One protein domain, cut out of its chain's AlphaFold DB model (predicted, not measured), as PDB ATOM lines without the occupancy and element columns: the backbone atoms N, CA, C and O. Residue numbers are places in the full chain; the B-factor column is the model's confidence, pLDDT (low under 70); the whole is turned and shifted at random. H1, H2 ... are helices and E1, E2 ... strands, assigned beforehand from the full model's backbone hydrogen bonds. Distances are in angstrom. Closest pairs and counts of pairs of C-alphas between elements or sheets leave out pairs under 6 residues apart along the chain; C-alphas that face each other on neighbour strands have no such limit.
ATOM      1  N   LEU A  20       7.619   3.055 -57.783       44.03
ATOM      2  CA  LEU A  20       7.173   3.866 -56.653       44.03
ATOM      3  C   LEU A  20       6.134   3.192 -55.741       44.03
ATOM      4  O   LEU A  20       6.099   3.532 -54.562       44.03
ATOM      5  N   LEU A  21       5.298   2.275 -56.241       42.75
ATOM      6  CA  LEU A  21       4.253   1.602 -55.456       42.75
ATOM      7  C   LEU A  21       4.794   0.402 -54.669       42.75
ATOM      8  O   LEU A  21       4.471   0.267 -53.493       42.75
ATOM      9  N   VAL A  22       5.690  -0.399 -55.259       49.91
ATOM     10  CA  VAL A  22       6.337  -1.542 -54.577       49.91
ATOM     11  C   VAL A  22       7.227  -1.053 -53.420       49.91
ATOM     12  O   VAL A  22       7.241  -1.610 -52.320       49.91
ATOM     13  N   LEU A  23       7.894   0.090 -53.602       47.28
ATOM     14  CA  LEU A  23       8.770   0.674 -52.581       47.28
ATOM     15  C   LEU A  23       8.040   1.584 -51.569       47.28
ATOM     16  O   LEU A  23       8.611   1.919 -50.532       47.28
ATOM     17  N   ALA A  24       6.766   1.935 -51.791       41.56
ATOM     18  CA  ALA A  24       5.976   2.757 -50.863       41.56
ATOM     19  C   ALA A  24       5.247   1.965 -49.756       41.56
ATOM     20  O   ALA A  24       4.755   2.588 -48.819       41.56
ATOM     21  N   GLY A  25       5.191   0.630 -49.845       40.97
ATOM     22  CA  GLY A  25       4.356  -0.212 -48.976       40.97
ATOM     23  C   GLY A  25       4.791  -0.384 -47.514       40.97
ATOM     24  O   GLY A  25       3.941  -0.646 -46.677       40.97
ATOM     25  N   LEU A  26       6.064  -0.212 -47.154       44.44
ATOM     26  CA  LEU A  26       6.505  -0.358 -45.759       44.44
ATOM     27  C   LEU A  26       7.546   0.698 -45.397       44.44
ATOM     28  O   LEU A  26       8.742   0.433 -45.350       44.44
ATOM     29  N   GLY A  27       7.104   1.917 -45.101       38.56
ATOM     30  CA  GLY A  27       7.906   2.878 -44.327       38.56
ATOM     31  C   GLY A  27       7.994   2.501 -42.844       38.56
ATOM     32  O   GLY A  27       7.985   3.382 -41.990       38.56
ATOM     33  N   ALA A  28       7.974   1.207 -42.529       40.50
ATOM     34  CA  ALA A  28       7.690   0.713 -41.202       40.50
ATOM     35  C   ALA A  28       8.332  -0.660 -40.970       40.50
ATOM     36  O   ALA A  28       7.653  -1.674 -40.947       40.50
ATOM     37  N   LEU A  29       9.607  -0.654 -40.595       40.28
ATOM     38  CA  LEU A  29      10.026  -1.518 -39.480       40.28
ATOM     39  C   LEU A  29       9.580  -0.911 -38.121       40.28
ATOM     40  O   LEU A  29      10.138  -1.205 -37.066       40.28
ATOM     41  N   ALA A  30       8.582  -0.017 -38.153       43.09
ATOM     42  CA  ALA A  30       8.128   0.786 -37.028       43.09
ATOM     43  C   ALA A  30       6.611   0.740 -36.757       43.09
ATOM     44  O   ALA A  30       6.211   1.282 -35.739       43.09
ATOM     45  N   THR A  31       5.735   0.126 -37.570       37.78
ATOM     46  CA  THR A  31       4.276   0.272 -37.318       37.78
ATOM     47  C   THR A  31       3.371  -0.906 -37.676       37.78
ATOM     48  O   THR A  31       2.170  -0.702 -37.850       37.78
ATOM     49  N   THR A  32       3.858  -2.140 -37.740       36.50
ATOM     50  CA  THR A  32       2.942  -3.269 -37.524       36.50
ATOM     51  C   THR A  32       3.362  -3.916 -36.226       36.50
ATOM     52  O   THR A  32       4.424  -4.521 -36.145       36.50
ATOM     53  N   GLY A  33       2.569  -3.679 -35.183       36.69
ATOM     54  CA  GLY A  33       2.695  -4.367 -33.911       36.69
ATOM     55  C   GLY A  33       2.549  -5.871 -34.112       36.69
ATOM     56  O   GLY A  33       1.448  -6.403 -34.036       36.69
ATOM     57  N   CYS A  34       3.669  -6.531 -34.377       35.97
ATOM     58  CA  CYS A  34       3.896  -7.947 -34.156       35.97
ATOM     59  C   CYS A  34       5.346  -8.100 -33.687       35.97
ATOM     60  O   CYS A  34       6.291  -7.699 -34.362       35.97
ATOM     61  N   ASP A  35       5.460  -8.609 -32.462       41.69
ATOM     62  CA  ASP A  35       6.629  -9.284 -31.901       41.69
ATOM     63  C   ASP A  35       7.875  -8.453 -31.571       41.69
ATOM     64  O   ASP A  35       9.010  -8.848 -31.827       41.69
ATOM     65  N   ARG A  36       7.688  -7.338 -30.856       51.78
ATOM     66  CA  ARG A  36       8.742  -6.801 -29.974       51.78
ATOM     67  C   ARG A  36       8.606  -7.429 -28.586       51.78
ATOM     68  O   ARG A  36       8.071  -6.813 -27.669       51.78
ATOM     69  N   ILE A  37       9.058  -8.673 -28.436       45.56
ATOM     70  CA  ILE A  37       9.142  -9.339 -27.129       45.56
ATOM     71  C   ILE A  37      10.545  -9.096 -26.561       45.56
ATOM     72  O   ILE A  37      11.527  -9.626 -27.070       45.56
ATOM     73  N   GLY A  38      10.646  -8.283 -25.506       49.78
ATOM     74  CA  GLY A  38      11.769  -8.322 -24.559       49.78
ATOM     75  C   GLY A  38      13.182  -8.110 -25.118       49.78
ATOM     76  O   GLY A  38      14.085  -8.832 -24.710       49.78
ATOM     77  N   GLY A  39      13.406  -7.131 -26.005       56.31
ATOM     78  CA  GLY A  39      14.764  -6.774 -26.453       56.31
ATOM     79  C   GLY A  39      15.296  -7.586 -27.639       56.31
ATOM     80  O   GLY A  39      16.510  -7.678 -27.820       56.31
ATOM     81  N   PHE A  40      14.402  -8.130 -28.470       55.25
ATOM     82  CA  PHE A  40      14.737  -8.855 -29.699       55.25
ATOM     83  C   PHE A  40      13.954  -8.319 -30.909       55.25
ATOM     84  O   PHE A  40      12.894  -7.710 -30.761       55.25
ATOM     85  N   ILE A  41      14.504  -8.533 -32.103       58.00
ATOM     86  CA  ILE A  41      13.911  -8.249 -33.412       58.00
ATOM     87  C   ILE A  41      13.492  -9.588 -34.009       58.00
ATOM     88  O   ILE A  41      14.342 -10.459 -34.197       58.00
ATOM     89  N   ILE A  42      12.215  -9.747 -34.346       60.62
ATOM     90  CA  ILE A  42      11.786 -10.844 -35.214       60.62
ATOM     91  C   ILE A  42      11.931 -10.380 -36.663       60.62
ATOM     92  O   ILE A  42      11.297  -9.421 -37.096       60.62
ATOM     93  N   THR A  43      12.835 -11.032 -37.385       59.53
ATOM     94  CA  THR A  43      13.079 -10.807 -38.816       59.53
ATOM     95  C   THR A  43      11.893 -11.303 -39.647       59.53
ATOM     96  O   THR A  43      11.136 -12.167 -39.204       59.53
ATOM     97  N   ASP A  44      11.759 -10.808 -40.878       55.44
ATOM     98  CA  ASP A  44      10.712 -11.238 -41.826       55.44
ATOM     99  C   ASP A  44      10.742 -12.758 -42.091       55.44
ATOM    100  O   ASP A  44       9.713 -13.407 -42.249       55.44
ATOM    101  N   ASP A  45      11.935 -13.355 -42.024       57.19
ATOM    102  CA  ASP A  45      12.148 -14.798 -42.150       57.19
ATOM    103  C   ASP A  45      12.016 -15.584 -40.825       57.19
ATOM    104  O   ASP A  45      12.383 -16.758 -40.750       57.19
ATOM    105  N   GLY A  46      11.469 -14.962 -39.777       54.34
ATOM    106  CA  GLY A  46      11.122 -15.610 -38.509       54.34
ATOM    107  C   GLY A  46      12.301 -15.890 -37.573       54.34
ATOM    108  O   GLY A  46      12.125 -16.540 -36.539       54.34
ATOM    109  N   ARG A  47      13.513 -15.416 -37.893       58.19
ATOM    110  CA  ARG A  47      14.654 -15.435 -36.959       58.19
ATOM    111  C   ARG A  47      14.478 -14.372 -35.883       58.19
ATOM    112  O   ARG A  47      14.013 -13.278 -36.183       58.19
ATOM    113  N   ALA A  48      14.928 -14.673 -34.670       57.31
ATOM    114  CA  ALA A  48      15.076 -13.695 -33.600       57.31
ATOM    115  C   ALA A  48      16.527 -13.192 -33.562       57.31
ATOM    116  O   ALA A  48      17.458 -13.994 -33.462       57.31
ATOM    117  N   LEU A  49      16.715 -11.878 -33.645       61.41
ATOM    118  CA  LEU A  49      17.997 -11.194 -33.471       61.41
ATOM    119  C   LEU A  49      17.957 -10.346 -32.201       61.41
ATOM    120  O   LEU A  49      16.900  -9.848 -31.825       61.41
ATOM    121  N   ALA A  50      19.097 -10.133 -31.547       62.03
ATOM    122  CA  ALA A  50      19.181  -9.159 -30.458       62.03
ATOM    123  C   ALA A  50      18.789  -7.753 -30.954       62.03
ATOM    124  O   ALA A  50      19.144  -7.368 -32.071       62.03
ATOM    125  N   LEU A  51      18.083  -6.974 -30.131       68.12
ATOM    126  CA  LEU A  51      17.700  -5.592 -30.441       68.12
ATOM    127  C   LEU A  51      18.895  -4.645 -30.246       68.12
ATOM    128  O   LEU A  51      18.939  -3.836 -29.319       68.12
ATOM    129  N   THR A  52      19.883  -4.768 -31.127       71.12
ATOM    130  CA  THR A  52      21.081  -3.924 -31.167       71.12
ATOM    131  C   THR A  52      21.004  -2.922 -32.320       71.12
ATOM    132  O   THR A  52      20.314  -3.179 -33.315       71.12
ATOM    133  N   PRO A  53      21.728  -1.790 -32.237       78.25
ATOM    134  CA  PRO A  53      21.872  -0.870 -33.361       78.25
ATOM    135  C   PRO A  53      22.322  -1.564 -34.653       78.25
ATOM    136  O   PRO A  53      21.787  -1.296 -35.729       78.25
ATOM    137  N   GLU A  54      23.279  -2.485 -34.549       77.88
ATOM    138  CA  GLU A  54      23.859  -3.197 -35.683       77.88
ATOM    139  C   GLU A  54      22.834  -4.103 -36.359       77.88
ATOM    140  O   GLU A  54      22.716  -4.065 -37.581       77.88
ATOM    141  N   ASN A  55      22.063  -4.866 -35.578       71.69
ATOM    142  CA  ASN A  55      21.036  -5.754 -36.116       71.69
ATOM    143  C   ASN A  55      19.880  -4.953 -36.704       71.69
ATOM    144  O   ASN A  55      19.422  -5.262 -37.799       71.69
ATOM    145  N   MET A  56      19.466  -3.866 -36.047       79.50
ATOM    146  CA  MET A  56      18.475  -2.951 -36.612       79.50
ATOM    147  C   MET A  56      18.930  -2.412 -37.966       79.50
ATOM    148  O   MET A  56      18.152  -2.415 -38.918       79.50
ATOM    149  N   ARG A  57      20.191  -1.984 -38.084       86.00
ATOM    150  CA  ARG A  57      20.769  -1.541 -39.355       86.00
ATOM    151  C   ARG A  57      20.799  -2.658 -40.395       86.00
ATOM    152  O   ARG A  57      20.367  -2.432 -41.521       86.00
ATOM    153  N   SER A  58      21.276  -3.848 -40.035       77.94
ATOM    154  CA  SER A  58      21.346  -4.997 -40.946       77.94
ATOM    155  C   SER A  58      19.969  -5.430 -41.447       77.94
ATOM    156  O   SER A  58      19.820  -5.725 -42.632       77.94
ATOM    157  N   GLU A  59      18.943  -5.381 -40.600       81.56
ATOM    158  CA  GLU A  59      17.564  -5.655 -41.010       81.56
ATOM    159  C   GLU A  59      17.013  -4.571 -41.945       81.56
ATOM    160  O   GLU A  59      16.332  -4.889 -42.921       81.56
ATOM    161  N   GLN A  60      17.367  -3.297 -41.733       82.25
ATOM    162  CA  GLN A  60      17.055  -2.246 -42.711       82.25
ATOM    163  C   GLN A  60      17.756  -2.490 -44.057       82.25
ATOM    164  O   GLN A  60      17.110  -2.391 -45.100       82.25
ATOM    165  N   GLU A  61      19.051  -2.837 -44.062       86.56
ATOM    166  CA  GLU A  61      19.804  -3.166 -45.285       86.56
ATOM    167  C   GLU A  61      19.150  -4.322 -46.052       86.56
ATOM    168  O   GLU A  61      18.935  -4.235 -47.266       86.56
ATOM    169  N   ARG A  62      18.787  -5.393 -45.339       80.50
ATOM    170  CA  ARG A  62      18.128  -6.578 -45.896       80.50
ATOM    171  C   ARG A  62      16.755  -6.236 -46.469       80.50
ATOM    172  O   ARG A  62      16.479  -6.581 -47.618       80.50
ATOM    173  N   SER A  63      15.929  -5.508 -45.716       78.06
ATOM    174  CA  SER A  63      14.598  -5.083 -46.160       78.06
ATOM    175  C   SER A  63      14.668  -4.209 -47.416       78.06
ATOM    176  O   SER A  63      13.937  -4.442 -48.379       78.06
ATOM    177  N   LEU A  64      15.584  -3.235 -47.457       83.81
ATOM    178  CA  LEU A  64      15.789  -2.398 -48.642       83.81
ATOM    179  C   LEU A  64      16.267  -3.224 -49.839       83.81
ATOM    180  O   LEU A  64      15.768  -3.022 -50.944       83.81
ATOM    181  N   THR A  65      17.186  -4.167 -49.622       84.88
ATOM    182  CA  THR A  65      17.705  -5.059 -50.669       84.88
ATOM    183  C   THR A  65      16.581  -5.857 -51.326       84.88
ATOM    184  O   THR A  65      16.390  -5.743 -52.536       84.88
ATOM    185  N   ILE A  66      15.791  -6.588 -50.530       78.56
ATOM    186  CA  ILE A  66      14.685  -7.429 -51.018       78.56
ATOM    187  C   ILE A  66      13.727  -6.598 -51.871       78.56
ATOM    188  O   ILE A  66      13.411  -6.956 -53.001       78.56
ATOM    189  N   ARG A  67      13.326  -5.431 -51.371       77.62
ATOM    190  CA  ARG A  67      12.319  -4.600 -52.037       77.62
ATOM    191  C   ARG A  67      12.840  -3.950 -53.314       77.62
ATOM    192  O   ARG A  67      12.076  -3.747 -54.256       77.62
ATOM    193  N   ILE A  68      14.127  -3.606 -53.362       85.44
ATOM    194  CA  ILE A  68      14.767  -3.120 -54.588       85.44
ATOM    195  C   ILE A  68      14.791  -4.236 -55.637       85.44
ATOM    196  O   ILE A  68      14.427  -3.979 -56.785       85.44
ATOM    197  N   GLU A  69      15.151  -5.465 -55.262       86.31
ATOM    198  CA  GLU A  69      15.137  -6.615 -56.176       86.31
ATOM    199  C   GLU A  69      13.722  -6.959 -56.659       86.31
ATOM    200  O   GLU A  69      13.519  -7.157 -57.855       86.31
ATOM    201  N   GLU A  70      12.720  -6.951 -55.777       81.00
ATOM    202  CA  GLU A  70      11.312  -7.151 -56.149       81.00
ATOM    203  C   GLU A  70      10.835  -6.104 -57.161       81.00
ATOM    204  O   GLU A  70      10.150  -6.424 -58.135       81.00
ATOM    205  N   ALA A  71      11.215  -4.843 -56.954       80.88
ATOM    206  CA  ALA A  71      10.769  -3.736 -57.783       80.88
ATOM    207  C   ALA A  71      11.515  -3.668 -59.135       80.88
ATOM    208  O   ALA A  71      10.945  -3.238 -60.145       80.88
ATOM    209  N   LEU A  72      12.783  -4.091 -59.178       83.69
ATOM    210  CA  LEU A  72      13.582  -4.175 -60.404       83.69
ATOM    211  C   LEU A  72      13.341  -5.474 -61.189       83.69
ATOM    212  O   LEU A  72      13.469  -5.473 -62.413       83.69
ATOM    213  N   GLY A  73      12.928  -6.541 -60.511       81.56
ATOM    214  CA  GLY A  73      12.681  -7.859 -61.076       81.56
ATOM    215  C   GLY A  73      13.865  -8.816 -60.911       81.56
ATOM    216  O   GLY A  73      15.001  -8.422 -60.666       81.56
ATOM    217  N   LYS A  74      13.587 -10.109 -61.111       82.94
ATOM    218  CA  LYS A  74      14.487 -11.251 -60.846       82.94
ATOM    219  C   LYS A  74      15.863 -11.227 -61.530       82.94
ATOM    220  O   LYS A  74      16.723 -12.024 -61.154       82.94
ATOM    221  N   GLU A  75      16.052 -10.385 -62.542       86.31
ATOM    222  CA  GLU A  75      17.312 -10.253 -63.293       86.31
ATOM    223  C   GLU A  75      18.308  -9.312 -62.610       86.31
ATOM    224  O   GLU A  75      19.489  -9.298 -62.949       86.31
ATOM    225  N   TRP A  76      17.835  -8.565 -61.612       87.12
ATOM    226  CA  TRP A  76      18.648  -7.679 -60.804       87.12
ATOM    227  C   TRP A  76      19.052  -8.367 -59.504       87.12
ATOM    228  O   TRP A  76      18.281  -9.116 -58.895       87.12
ATOM    229  N   ARG A  77      20.286  -8.103 -59.083       91.62
ATOM    230  CA  ARG A  77      20.750  -8.343 -57.717       91.62
ATOM    231  C   ARG A  77      21.145  -7.026 -57.083       91.62
ATOM    232  O   ARG A  77      21.712  -6.175 -57.770       91.62
ATOM    233  N   ALA A  78      20.837  -6.860 -55.807       89.81
ATOM    234  CA  ALA A  78      21.128  -5.652 -55.060       89.81
ATOM    235  C   ALA A  78      21.923  -5.963 -53.789       89.81
ATOM    236  O   ALA A  78      21.718  -6.982 -53.135       89.81
ATOM    237  N   TRP A  79      22.797  -5.040 -53.408       89.56
ATOM    238  CA  TRP A  79      23.400  -4.988 -52.083       89.56
ATOM    239  C   TRP A  79      23.232  -3.583 -51.537       89.56
ATOM    240  O   TRP A  79      23.686  -2.613 -52.145       89.56
ATOM    241  N   VAL A  80      22.569  -3.473 -50.392       91.31
ATOM    242  CA  VAL A  80      22.412  -2.202 -49.686       91.31
ATOM    243  C   VAL A  80      23.346  -2.172 -48.487       91.31
ATOM    244  O   VAL A  80      23.439  -3.146 -47.739       91.31
ATOM    245  N   LYS A  81      24.021  -1.041 -48.294       93.81
ATOM    246  CA  LYS A  81      24.813  -0.753 -47.101       93.81
ATOM    247  C   LYS A  81      24.435   0.594 -46.512       93.81
ATOM    248  O   LYS A  81      24.240   1.563 -47.241       93.81
ATOM    249  N   ILE A  82      24.342   0.646 -45.190       91.69
ATOM    250  CA  ILE A  82      24.137   1.866 -44.413       91.69
ATOM    251  C   ILE A  82      25.389   2.049 -43.553       91.69
ATOM    252  O   ILE A  82      25.776   1.152 -42.808       91.69
ATOM    253  N   ALA A  83      26.074   3.185 -43.674       90.94
ATOM    254  CA  ALA A  83      27.351   3.364 -42.977       90.94
ATOM    255  C   ALA A  83      27.169   3.533 -41.457       90.94
ATOM    256  O   ALA A  83      27.935   2.991 -40.660       90.94
ATOM    257  N   GLU A  84      26.147   4.275 -41.049       92.00
ATOM    258  CA  GLU A  84      25.897   4.643 -39.662       92.00
ATOM    259  C   GLU A  84      24.935   3.674 -38.965       92.00
ATOM    260  O   GLU A  84      24.036   3.104 -39.579       92.00
ATOM    261  N   ASN A  85      25.102   3.520 -37.651       88.00
ATOM    262  CA  ASN A  85      24.155   2.799 -36.806       88.00
ATOM    263  C   ASN A  85      22.984   3.710 -36.393       88.00
ATOM    264  O   ASN A  85      23.193   4.906 -36.148       88.00
ATOM    265  N   PRO A  86      21.766   3.162 -36.251       87.25
ATOM    266  CA  PRO A  86      20.671   3.878 -35.630       87.25
ATOM    267  C   PRO A  86      20.907   4.006 -34.120       87.25
ATOM    268  O   PRO A  86      21.668   3.261 -33.511       87.25
ATOM    269  N   TYR A  87      20.221   4.947 -33.494       81.62
ATOM    270  CA  TYR A  87      20.154   5.107 -32.053       81.62
ATOM    271  C   TYR A  87      18.704   4.979 -31.604       81.62
ATOM    272  O   TYR A  87      17.762   5.248 -32.358       81.62
ATOM    273  N   ARG A  88      18.544   4.549 -30.359       76.88
ATOM    274  CA  ARG A  88      17.240   4.402 -29.730       76.88
ATOM    275  C   ARG A  88      16.751   5.762 -29.247       76.88
ATOM    276  O   ARG A  88      17.509   6.510 -28.628       76.88
ATOM    277  N   THR A  89      15.490   6.063 -29.515       70.81
ATOM    278  CA  THR A  89      14.778   7.203 -28.950       70.81
ATOM    279  C   THR A  89      13.652   6.669 -28.094       70.81
ATOM    280  O   THR A  89      12.834   5.887 -28.573       70.81
ATOM    281  N   GLU A  90      13.626   7.088 -26.839       63.53
ATOM    282  CA  GLU A  90      12.471   6.896 -25.976       63.53
ATOM    283  C   GLU A  90      11.471   7.997 -26.335       63.53
ATOM    284  O   GLU A  90      11.813   9.184 -26.277       63.53
ATOM    285  N   ASP A  91      10.284   7.627 -26.807       57.06
ATOM    286  CA  ASP A  91       9.216   8.598 -26.990       57.06
ATOM    287  C   ASP A  91       8.492   8.866 -25.665       57.06
ATOM    288  O   ASP A  91       8.576   8.105 -24.700       57.06
ATOM    289  N   THR A  92       7.783   9.992 -25.606       43.53
ATOM    290  CA  THR A  92       7.114  10.487 -24.396       43.53
ATOM    291  C   THR A  92       6.067   9.515 -23.831       43.53
ATOM    292  O   THR A  92       5.692   9.637 -22.666       43.53
ATOM    293  N   PHE A  93       5.587   8.559 -24.628       45.12
ATOM    294  CA  PHE A  93       4.622   7.536 -24.228       45.12
ATOM    295  C   PHE A  93       5.290   6.201 -23.865       45.12
ATOM    296  O   PHE A  93       4.594   5.203 -23.679       45.12
ATOM    297  N   GLY A  94       6.622   6.177 -23.749       52.00
ATOM    298  CA  GLY A  94       7.392   4.968 -23.472       52.00
ATOM    299  C   GLY A  94       7.459   4.011 -24.663       52.00
ATOM    300  O   GLY A  94       7.859   2.860 -24.492       52.00
ATOM    301  N   GLY A  95       7.054   4.451 -25.857       55.53
ATOM    302  CA  GLY A  95       7.359   3.720 -27.074       55.53
ATOM    303  C   GLY A  95       8.821   3.937 -27.473       55.53
ATOM    304  O   GLY A  95       9.501   4.884 -27.066       55.53
ATOM    305  N   GLU A  96       9.343   2.974 -28.217       61.66
ATOM    306  CA  GLU A  96      10.757   2.905 -28.553       61.66
ATOM    307  C   GLU A  96      10.896   2.982 -30.070       61.66
ATOM    308  O   GLU A  96      10.477   2.072 -30.800       61.66
ATOM    309  N   ASP A  97      11.503   4.070 -30.538       71.44
ATOM    310  CA  ASP A  97      11.750   4.319 -31.954       71.44
ATOM    311  C   ASP A  97      13.248   4.275 -32.258       71.44
ATOM    312  O   ASP A  97      14.085   4.773 -31.508       71.44
ATOM    313  N   TRP A  98      13.603   3.660 -33.385       80.88
ATOM    314  CA  TRP A  98      14.980   3.612 -33.871       80.88
ATOM    315  C   TRP A  98      15.164   4.650 -34.963       80.88
ATOM    316  O   TRP A  98      14.486   4.609 -35.995       80.88
ATOM    317  N   ARG A  99      16.097   5.575 -34.744       86.69
ATOM    318  CA  ARG A  99      16.356   6.691 -35.655       86.69
ATOM    319  C   ARG A  99      17.820   6.764 -36.037       86.69
ATOM    320  O   ARG A  99      18.688   6.255 -35.346       86.69
ATOM    321  N   TYR A 100      18.108   7.428 -37.139       87.94
ATOM    322  CA  TYR A 100      19.456   7.711 -37.603       87.94
ATOM    323  C   TYR A 100      19.715   9.202 -37.456       87.94
ATOM    324  O   TYR A 100      18.974  10.017 -38.004       87.94
ATOM    325  N   LYS A 101      20.798   9.574 -36.760       90.38
ATOM    326  CA  LYS A 101      21.249  10.977 -36.761       90.38
ATOM    327  C   LYS A 101      21.725  11.373 -38.153       90.38
ATOM    328  O   LYS A 101      21.539  12.504 -38.575       90.38
ATOM    329  N   LYS A 102      22.339  10.411 -38.840       92.25
ATOM    330  CA  LYS A 102      22.815  10.474 -40.214       92.25
ATOM    331  C   LYS A 102      22.716   9.083 -40.822       92.25
ATOM    332  O   LYS A 102      22.933   8.109 -40.107       92.25
ATOM    333  N   ALA A 103      22.375   9.008 -42.102       92.06
ATOM    334  CA  ALA A 103      22.369   7.766 -42.858       92.06
ATOM    335  C   ALA A 103      22.961   7.993 -44.252       92.06
ATOM    336  O   ALA A 103      22.431   8.748 -45.071       92.06
ATOM    337  N   THR A 104      24.061   7.305 -44.518       95.69
ATOM    338  CA  THR A 104      24.719   7.210 -45.813       95.69
ATOM    339  C   THR A 104      24.407   5.838 -46.388       95.69
ATOM    340  O   THR A 104      24.946   4.832 -45.929       95.69
ATOM    341  N   VAL A 105      23.517   5.802 -47.378       94.75
ATOM    342  CA  VAL A 105      23.045   4.569 -48.010       94.75
ATOM    343  C   VAL A 105      23.744   4.374 -49.344       94.75
ATOM    344  O   VAL A 105      23.620   5.209 -50.243       94.75
ATOM    345  N   THR A 106      24.430   3.254 -49.507       94.38
ATOM    346  CA  THR A 106      24.965   2.819 -50.794       94.38
ATOM    347  C   THR A 106      24.171   1.623 -51.294       94.38
ATOM    348  O   THR A 106      23.842   0.710 -50.541       94.38
ATOM    349  N   VAL A 107      23.816   1.654 -52.573       94.06
ATOM    350  CA  VAL A 107      23.102   0.578 -53.255       94.06
ATOM    351  C   VAL A 107      23.937   0.164 -54.451       94.06
ATOM    352  O   VAL A 107      24.111   0.944 -55.387       94.06
ATOM    353  N   GLU A 108      24.427  -1.064 -54.420       92.19
ATOM    354  CA  GLU A 108      25.125  -1.680 -55.537       92.19
ATOM    355  C   GLU A 108      24.172  -2.615 -56.268       92.19
ATOM    356  O   GLU A 108      23.545  -3.479 -55.660       92.19
ATOM    357  N   LEU A 109      24.047  -2.430 -57.577       90.25
ATOM    358  CA  LEU A 109      23.168  -3.209 -58.435       90.25
ATOM    359  C   LEU A 109      23.988  -3.996 -59.450       90.25
ATOM    360  O   LEU A 109      24.907  -3.464 -60.073       90.25
ATOM    361  N   LEU A 110      23.622  -5.255 -59.653       88.75
ATOM    362  CA  LEU A 110      24.223  -6.130 -60.646       88.75
ATOM    363  C   LEU A 110      23.146  -6.614 -61.614       88.75
ATOM    364  O   LEU A 110      22.157  -7.219 -61.200       88.75
ATOM    365  N   SER A 111      23.354  -6.339 -62.899       85.38
ATOM    366  CA  SER A 111      22.505  -6.800 -64.001       85.38
ATOM    367  C   SER A 111      23.308  -6.836 -65.299       85.38
ATOM    368  O   SER A 111      24.296  -6.119 -65.450       85.38
ATOM    369  N   ALA A 112      22.898  -7.680 -66.247       80.38
ATOM    370  CA  ALA A 112      23.445  -7.653 -67.603       80.38
ATOM    371  C   ALA A 112      23.156  -6.316 -68.317       80.38
ATOM    372  O   ALA A 112      23.904  -5.915 -69.213       80.38
ATOM    373  N   GLU A 113      22.100  -5.622 -67.897       80.62
ATOM    374  CA  GLU A 113      21.661  -4.339 -68.436       80.62
ATOM    375  C   GLU A 113      22.154  -3.165 -67.578       80.62
ATOM    376  O   GLU A 113      22.243  -3.255 -66.353       80.62
ATOM    377  N   ASP A 114      22.447  -2.034 -68.224       81.00
ATOM    378  CA  ASP A 114      22.747  -0.791 -67.513       81.00
ATOM    379  C   ASP A 114      21.464  -0.168 -66.956       81.00
ATOM    380  O   ASP A 114      20.416  -0.140 -67.611       81.00
ATOM    381  N   LEU A 115      21.544   0.387 -65.746       82.12
ATOM    382  CA  LEU A 115      20.412   1.084 -65.153       82.12
ATOM    383  C   LEU A 115      20.234   2.443 -65.841       82.12
ATOM    384  O   LEU A 115      21.118   3.301 -65.776       82.12
ATOM    385  N   THR A 116      19.083   2.670 -66.476       87.44
ATOM    386  CA  THR A 116      18.794   3.969 -67.098       87.44
ATOM    387  C   THR A 116      18.824   5.091 -66.053       87.44
ATOM    388  O   THR A 116      18.506   4.875 -64.881       87.44
ATOM    389  N   ALA A 117      19.175   6.315 -66.465       87.12
ATOM    390  CA  ALA A 117      19.239   7.464 -65.555       87.12
ATOM    391  C   ALA A 117      17.901   7.717 -64.836       87.12
ATOM    392  O   ALA A 117      17.877   8.021 -63.643       87.12
ATOM    393  N   GLU A 118      16.787   7.517 -65.543       86.44
ATOM    394  CA  GLU A 118      15.445   7.619 -64.975       86.44
ATOM    395  C   GLU A 118      15.204   6.544 -63.910       86.44
ATOM    396  O   GLU A 118      14.797   6.853 -62.790       86.44
ATOM    397  N   ARG A 119      15.524   5.279 -64.211       84.06
ATOM    398  CA  ARG A 119      15.352   4.172 -63.265       84.06
ATOM    399  C   ARG A 119      16.241   4.344 -62.035       84.06
ATOM    400  O   ARG A 119      15.786   4.122 -60.915       84.06
ATOM    401  N   LYS A 120      17.473   4.821 -62.227       89.00
ATOM    402  CA  LYS A 120      18.393   5.194 -61.147       89.00
ATOM    403  C   LYS A 120      17.791   6.268 -60.242       89.00
ATOM    404  O   LYS A 120      17.802   6.107 -59.023       89.00
ATOM    405  N   ALA A 121      17.225   7.330 -60.818       86.38
ATOM    406  CA  ALA A 121      16.559   8.383 -60.057       86.38
ATOM    407  C   ALA A 121      15.343   7.853 -59.277       86.38
ATOM    408  O   ALA A 121      15.145   8.237 -58.124       86.38
ATOM    409  N   GLN A 122      14.573   6.923 -59.857       84.25
ATOM    410  CA  GLN A 122      13.447   6.281 -59.174       84.25
ATOM    411  C   GLN A 122      13.904   5.440 -57.966       84.25
ATOM    412  O   GLN A 122      13.289   5.540 -56.906       84.25
ATOM    413  N   VAL A 123      14.997   4.669 -58.081       86.75
ATOM    414  CA  VAL A 123      15.571   3.908 -56.950       86.75
ATOM    415  C   VAL A 123      16.058   4.854 -55.848       86.75
ATOM    416  O   VAL A 123      15.707   4.664 -54.685       86.75
ATOM    417  N   VAL A 124      16.794   5.916 -56.200       89.75
ATOM    418  CA  VAL A 124      17.250   6.933 -55.232       89.75
ATOM    419  C   VAL A 124      16.065   7.568 -54.499       89.75
ATOM    420  O   VAL A 124      16.074   7.660 -53.273       89.75
ATOM    421  N   ALA A 125      15.032   7.991 -55.233       86.00
ATOM    422  CA  ALA A 125      13.843   8.607 -54.650       86.00
ATOM    423  C   ALA A 125      13.097   7.643 -53.718       86.00
ATOM    424  O   ALA A 125      12.622   8.045 -52.655       86.00
ATOM    425  N   ALA A 126      13.022   6.367 -54.091       83.81
ATOM    426  CA  ALA A 126      12.362   5.346 -53.299       83.81
ATOM    427  C   ALA A 126      13.106   5.020 -51.996       83.81
ATOM    428  O   ALA A 126      12.477   4.998 -50.939       83.81
ATOM    429  N   VAL A 127      14.432   4.848 -52.042       87.44
ATOM    430  CA  VAL A 127      15.261   4.646 -50.839       87.44
ATOM    431  C   VAL A 127      15.153   5.855 -49.911       87.44
ATOM    432  O   VAL A 127      14.904   5.702 -48.713       87.44
ATOM    433  N   ARG A 128      15.233   7.071 -50.469       88.12
ATOM    434  CA  ARG A 128      15.045   8.302 -49.694       88.12
ATOM    435  C   ARG A 128      13.677   8.368 -49.031       88.12
ATOM    436  O   ARG A 128      13.588   8.708 -47.856       88.12
ATOM    437  N   LYS A 129      12.613   8.007 -49.753       86.44
ATOM    438  CA  LYS A 129      11.247   7.960 -49.218       86.44
ATOM    439  C   LYS A 129      11.102   6.924 -48.101       86.44
ATOM    440  O   LYS A 129      10.449   7.226 -47.106       86.44
ATOM    441  N   ALA A 130      11.708   5.745 -48.248       81.75
ATOM    442  CA  ALA A 130      11.674   4.692 -47.234       81.75
ATOM    443  C   ALA A 130      12.354   5.137 -45.929       81.75
ATOM    444  O   ALA A 130      11.785   4.969 -44.854       81.75
ATOM    445  N   MET A 131      13.513   5.795 -46.025       85.81
ATOM    446  CA  MET A 131      14.277   6.245 -44.854       85.81
ATOM    447  C   MET A 131      13.853   7.617 -44.306       85.81
ATOM    448  O   MET A 131      14.269   8.006 -43.216       85.81
ATOM    449  N   ALA A 132      12.984   8.355 -45.004       83.81
ATOM    450  CA  ALA A 132      12.611   9.730 -44.657       83.81
ATOM    451  C   ALA A 132      11.985   9.903 -43.261       83.81
ATOM    452  O   ALA A 132      12.015  11.012 -42.726       83.81
ATOM    453  N   ARG A 133      11.373   8.853 -42.699       81.75
ATOM    454  CA  ARG A 133      10.795   8.886 -41.343       81.75
ATOM    455  C   ARG A 133      11.796   8.510 -40.252       81.75
ATOM    456  O   ARG A 133      11.592   8.883 -39.105       81.75
ATOM    457  N   GLN A 134      12.859   7.798 -40.614       80.31
ATOM    458  CA  GLN A 134      13.832   7.247 -39.672       80.31
ATOM    459  C   GLN A 134      15.068   8.137 -39.516       80.31
ATOM    460  O   GLN A 134      15.794   7.981 -38.544       80.31
ATOM    461  N   VAL A 135      15.329   9.060 -40.447       88.25
ATOM    462  CA  VAL A 135      16.514   9.932 -40.415       88.25
ATOM    463  C   VAL A 135      16.153  11.331 -39.920       88.25
ATOM    464  O   VAL A 135      15.263  11.993 -40.458       88.25
ATOM    465  N   ASP A 136      16.881  11.805 -38.918       88.19
ATOM    466  CA  ASP A 136      16.763  13.163 -38.392       88.19
ATOM    467  C   ASP A 136      17.263  14.194 -39.392       88.19
ATOM    468  O   ASP A 136      18.333  14.020 -39.961       88.19
ATOM    469  N   ARG A 137      16.513  15.290 -39.583       87.00
ATOM    470  CA  ARG A 137      16.821  16.333 -40.585       87.00
ATOM    471  C   ARG A 137      17.236  15.716 -41.927       87.00
ATOM    472  O   ARG A 137      18.298  16.005 -42.467       87.00
ATOM    473  N   ARG A 138      16.399  14.811 -42.444       86.06
ATOM    474  CA  ARG A 138      16.675  13.990 -43.638       86.06
ATOM    475  C   ARG A 138      17.238  14.766 -44.832       86.06
ATOM    476  O   ARG A 138      18.059  14.221 -45.557       86.06
ATOM    477  N   ASP A 139      16.812  16.010 -45.034       86.88
ATOM    478  CA  ASP A 139      17.247  16.822 -46.173       86.88
ATOM    479  C   ASP A 139      18.753  17.153 -46.098       86.88
ATOM    480  O   ASP A 139      19.400  17.314 -47.129       86.88
ATOM    481  N   GLU A 140      19.326  17.154 -44.889       89.75
ATOM    482  CA  GLU A 140      20.751  17.370 -44.608       89.75
ATOM    483  C   GLU A 140      21.509  16.048 -44.383       89.75
ATOM    484  O   GLU A 140      22.665  15.903 -44.778       89.75
ATOM    485  N   ASN A 141      20.855  15.070 -43.752       90.94
ATOM    486  CA  ASN A 141      21.518  13.913 -43.144       90.94
ATOM    487  C   ASN A 141      21.294  12.576 -43.871       90.94
ATOM    488  O   ASN A 141      21.842  11.559 -43.436       90.94
ATOM    489  N   LEU A 142      20.504  12.553 -44.951       92.50
ATOM    490  CA  LEU A 142      20.272  11.359 -45.768       92.50
ATOM    491  C   LEU A 142      20.971  11.459 -47.129       92.50
ATOM    492  O   LEU A 142      20.488  12.092 -48.082       92.50
ATOM    493  N   ALA A 143      22.089  10.748 -47.235       92.69
ATOM    494  CA  ALA A 143      22.811  10.546 -48.481       92.69
ATOM    495  C   ALA A 143      22.443   9.186 -49.086       92.69
ATOM    496  O   ALA A 143      22.361   8.180 -48.386       92.69
ATOM    497  N   THR A 144      22.214   9.145 -50.399       92.00
ATOM    498  CA  THR A 144      21.918   7.898 -51.115       92.00
ATOM    499  C   THR A 144      22.691   7.858 -52.419       92.00
ATOM    500  O   THR A 144      22.549   8.748 -53.260       92.00
ATOM    501  N   THR A 145      23.476   6.805 -52.605       92.75
ATOM    502  CA  THR A 145      24.277   6.575 -53.806       92.75
ATOM    503  C   THR A 145      23.894   5.234 -54.410       92.75
ATOM    504  O   THR A 145      23.898   4.222 -53.721       92.75
ATOM    505  N   VAL A 146      23.570   5.229 -55.704       92.31
ATOM    506  CA  VAL A 146      23.241   4.009 -56.451       92.31
ATOM    507  C   VAL A 146      24.283   3.806 -57.545       92.31
ATOM    508  O   VAL A 146      24.493   4.696 -58.381       92.31
ATOM    509  N   THR A 147      24.920   2.647 -57.553       90.62
ATOM    510  CA  THR A 147      25.860   2.199 -58.584       90.62
ATOM    511  C   THR A 147      25.308   0.940 -59.243       90.62
ATOM    512  O   THR A 147      24.645   0.131 -58.604       90.62
ATOM    513  N   SER A 148      25.540   0.786 -60.545       87.25
ATOM    514  CA  SER A 148      25.209  -0.438 -61.276       87.25
ATOM    515  C   SER A 148      26.454  -0.947 -61.981       87.25
ATOM    516  O   SER A 148      27.174  -0.148 -62.581       87.25
ATOM    517  N   ARG A 149      26.695  -2.257 -61.929       87.31
ATOM    518  CA  ARG A 149      27.802  -2.921 -62.624       87.31
ATOM    519  C   ARG A 149      27.303  -4.148 -63.384       87.31
ATOM    520  O   ARG A 149      26.349  -4.801 -62.959       87.31
ATOM    521  N   LYS A 150      27.979  -4.497 -64.479       83.25
ATOM    522  CA  LYS A 150      27.686  -5.723 -65.232       83.25
ATOM    523  C   LYS A 150      28.395  -6.934 -64.617       83.25
ATOM    524  O   LYS A 150      29.555  -6.808 -64.225       83.25
ATOM    525  N   PRO A 151      27.763  -8.125 -64.605       73.06
ATOM    526  CA  PRO A 151      28.406  -9.379 -64.204       73.06
ATOM    527  C   PRO A 151      29.711  -9.683 -64.949       73.06
ATOM    528  O   PRO A 151      30.618 -10.266 -64.366       73.06
ATOM    529  N   SER A 152      29.845  -9.250 -66.209       59.00
ATOM    530  CA  SER A 152      31.072  -9.449 -67.000       59.00
ATOM    531  C   SER A 152      32.272  -8.624 -66.521       59.00
ATOM    532  O   SER A 152      33.392  -8.893 -66.941       59.00
ATOM    533  N   GLU A 153      32.068  -7.674 -65.608       51.28
ATOM    534  CA  GLU A 153      33.135  -6.994 -64.864       51.28
ATOM    535  C   GLU A 153      33.348  -7.652 -63.490       51.28
ATOM    536  O   GLU A 153      33.677  -7.012 -62.498       51.28
ATOM    537  N   VAL A 154      33.100  -8.955 -63.404       48.19
ATOM    538  CA  VAL A 154      33.645  -9.850 -62.379       48.19
ATOM    539  C   VAL A 154      34.479 -10.917 -63.102       48.19
ATOM    540  O   VAL A 154      34.362 -12.111 -62.851       48.19
TER     541      VAL A 154
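This is residues 20 to 154 of the 237 residues of the protein "LysM domain-containing protein" of Planctomycetes bacterium (UniProt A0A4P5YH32). One three-stranded sheet, E3, E6 and E7, forms a wall with two helices, H1 and H2, over one face and with no helix over the other. Two small hairpins, E1 with E2 and E4 with E5, stand at the end where H1 begins, beyond the strands of the sheet, and residues 20 to 39 form an unnamed stretch, much of it along the side of the helices away from the sheet. The printed part has 135 residues with three named helices and seven named strands, in the order E1, E2, H1, E3, E4, E5, E6, H2, H3, E7; the class is mixed, helices and strands. The large sheet has the order E3, E6, E7 and is mixed, while the two small sheets are antiparallel. The whole is compact, with a radius of gyration of the C-alphas of 15.5 A, and it spans 49 by 34 by 27 A.

Start in the large sheet with E6, residues 103 to 110: find C-alpha 103 at (22.369, 7.766, -42.858) and go 22.6 A to C-alpha 110. Beside it are E3, residues 77 to 82, 17.1 A long, and E7, residues 142 to 149, 23.3 A long, which ends at C-alpha 149 at (27.802, -2.921, -62.624). The longest helix is H1, residues 53 to 72; from C-alpha 53 at (21.872, -0.870, -33.361) it runs 28.5 A. H2, residues 117 to 131, is 21.3 A long, and H3, residues 138 to 141, is a short helix of four residues. The small strands are E1, residues 40 to 42, E2, residues 48 to 50, E4, residues 87 to 90, and E5, residues 96 to 99.

In the large sheet E6 is the inner strand, and E3 and E7 are the edge strands. E3 and E6 are antiparallel at 165 degrees; look for N 79 and O 108, 2.8 A apart and within hydrogen-bond range. E6 and E7 are parallel at 14 degrees, with N 107 and O 145 at 2.8 A and N 147 and O 107 at 2.9 A. E6, H2, H3 and E7 make a strand-helix-strand unit, two parallel neighbour strands with helices between, and its crossover is right-handed. H1 and H2 are on the same face of this sheet, which gives two layers, helices on one face of a sheet. H1 has a height over the sheet of 5.2 A, lies over E3 and runs along the strands, at 27 degrees to E3 on the local plane; the closest C-alphas are those of Glu 61 and Val 80, 5.2 A apart. H2 has a height over the sheet of 8.8 A and lies over E7 and, only just, over E6, with 3 of its C-alphas there. It runs slantwise to the strands, at 40 degrees to E7 on the local plane, and the closest C-alphas of H2 and E7 are those of Val 124 and Thr 144, 6.3 A apart. H1 and H2 are close but not clearly touching, with the C-alphas of Leu 64 and Val 127 at 7.4 A; they run opposite ways at a steep tilt of 36 degrees, only just steep. H3 is not on the sheet, but only just, with 4 pairs of C-alphas within 10 A. Farther out, E1 and E2 form a hairpin, with N 41 and O 49 at 2.7 A, and the closest C-alphas of E2 and H1 are those of Leu 49 and Asn 55, 6.8 A apart. E4 and E5 form the other hairpin, with N 87 and O 99 at 2.7 A; the C-alphas of Pro 53 in H1 and Tyr 87 in E4 are the closest of those two elements, at 6.4 A. The two hairpins are apart. In H1 and H2 every O i to N i+4 pair is within hydrogen-bond range; H3 is too short for such a pair.

The two C-alphas farthest apart are those of Phe 93 and Ser 152, 53.1 A. The printed part has no cut, and no link between named elements is long. The mean pLDDT of the printed part is 74.6; it is under 70 in residues 20 to 51, 90 to 96 and 152 to 154.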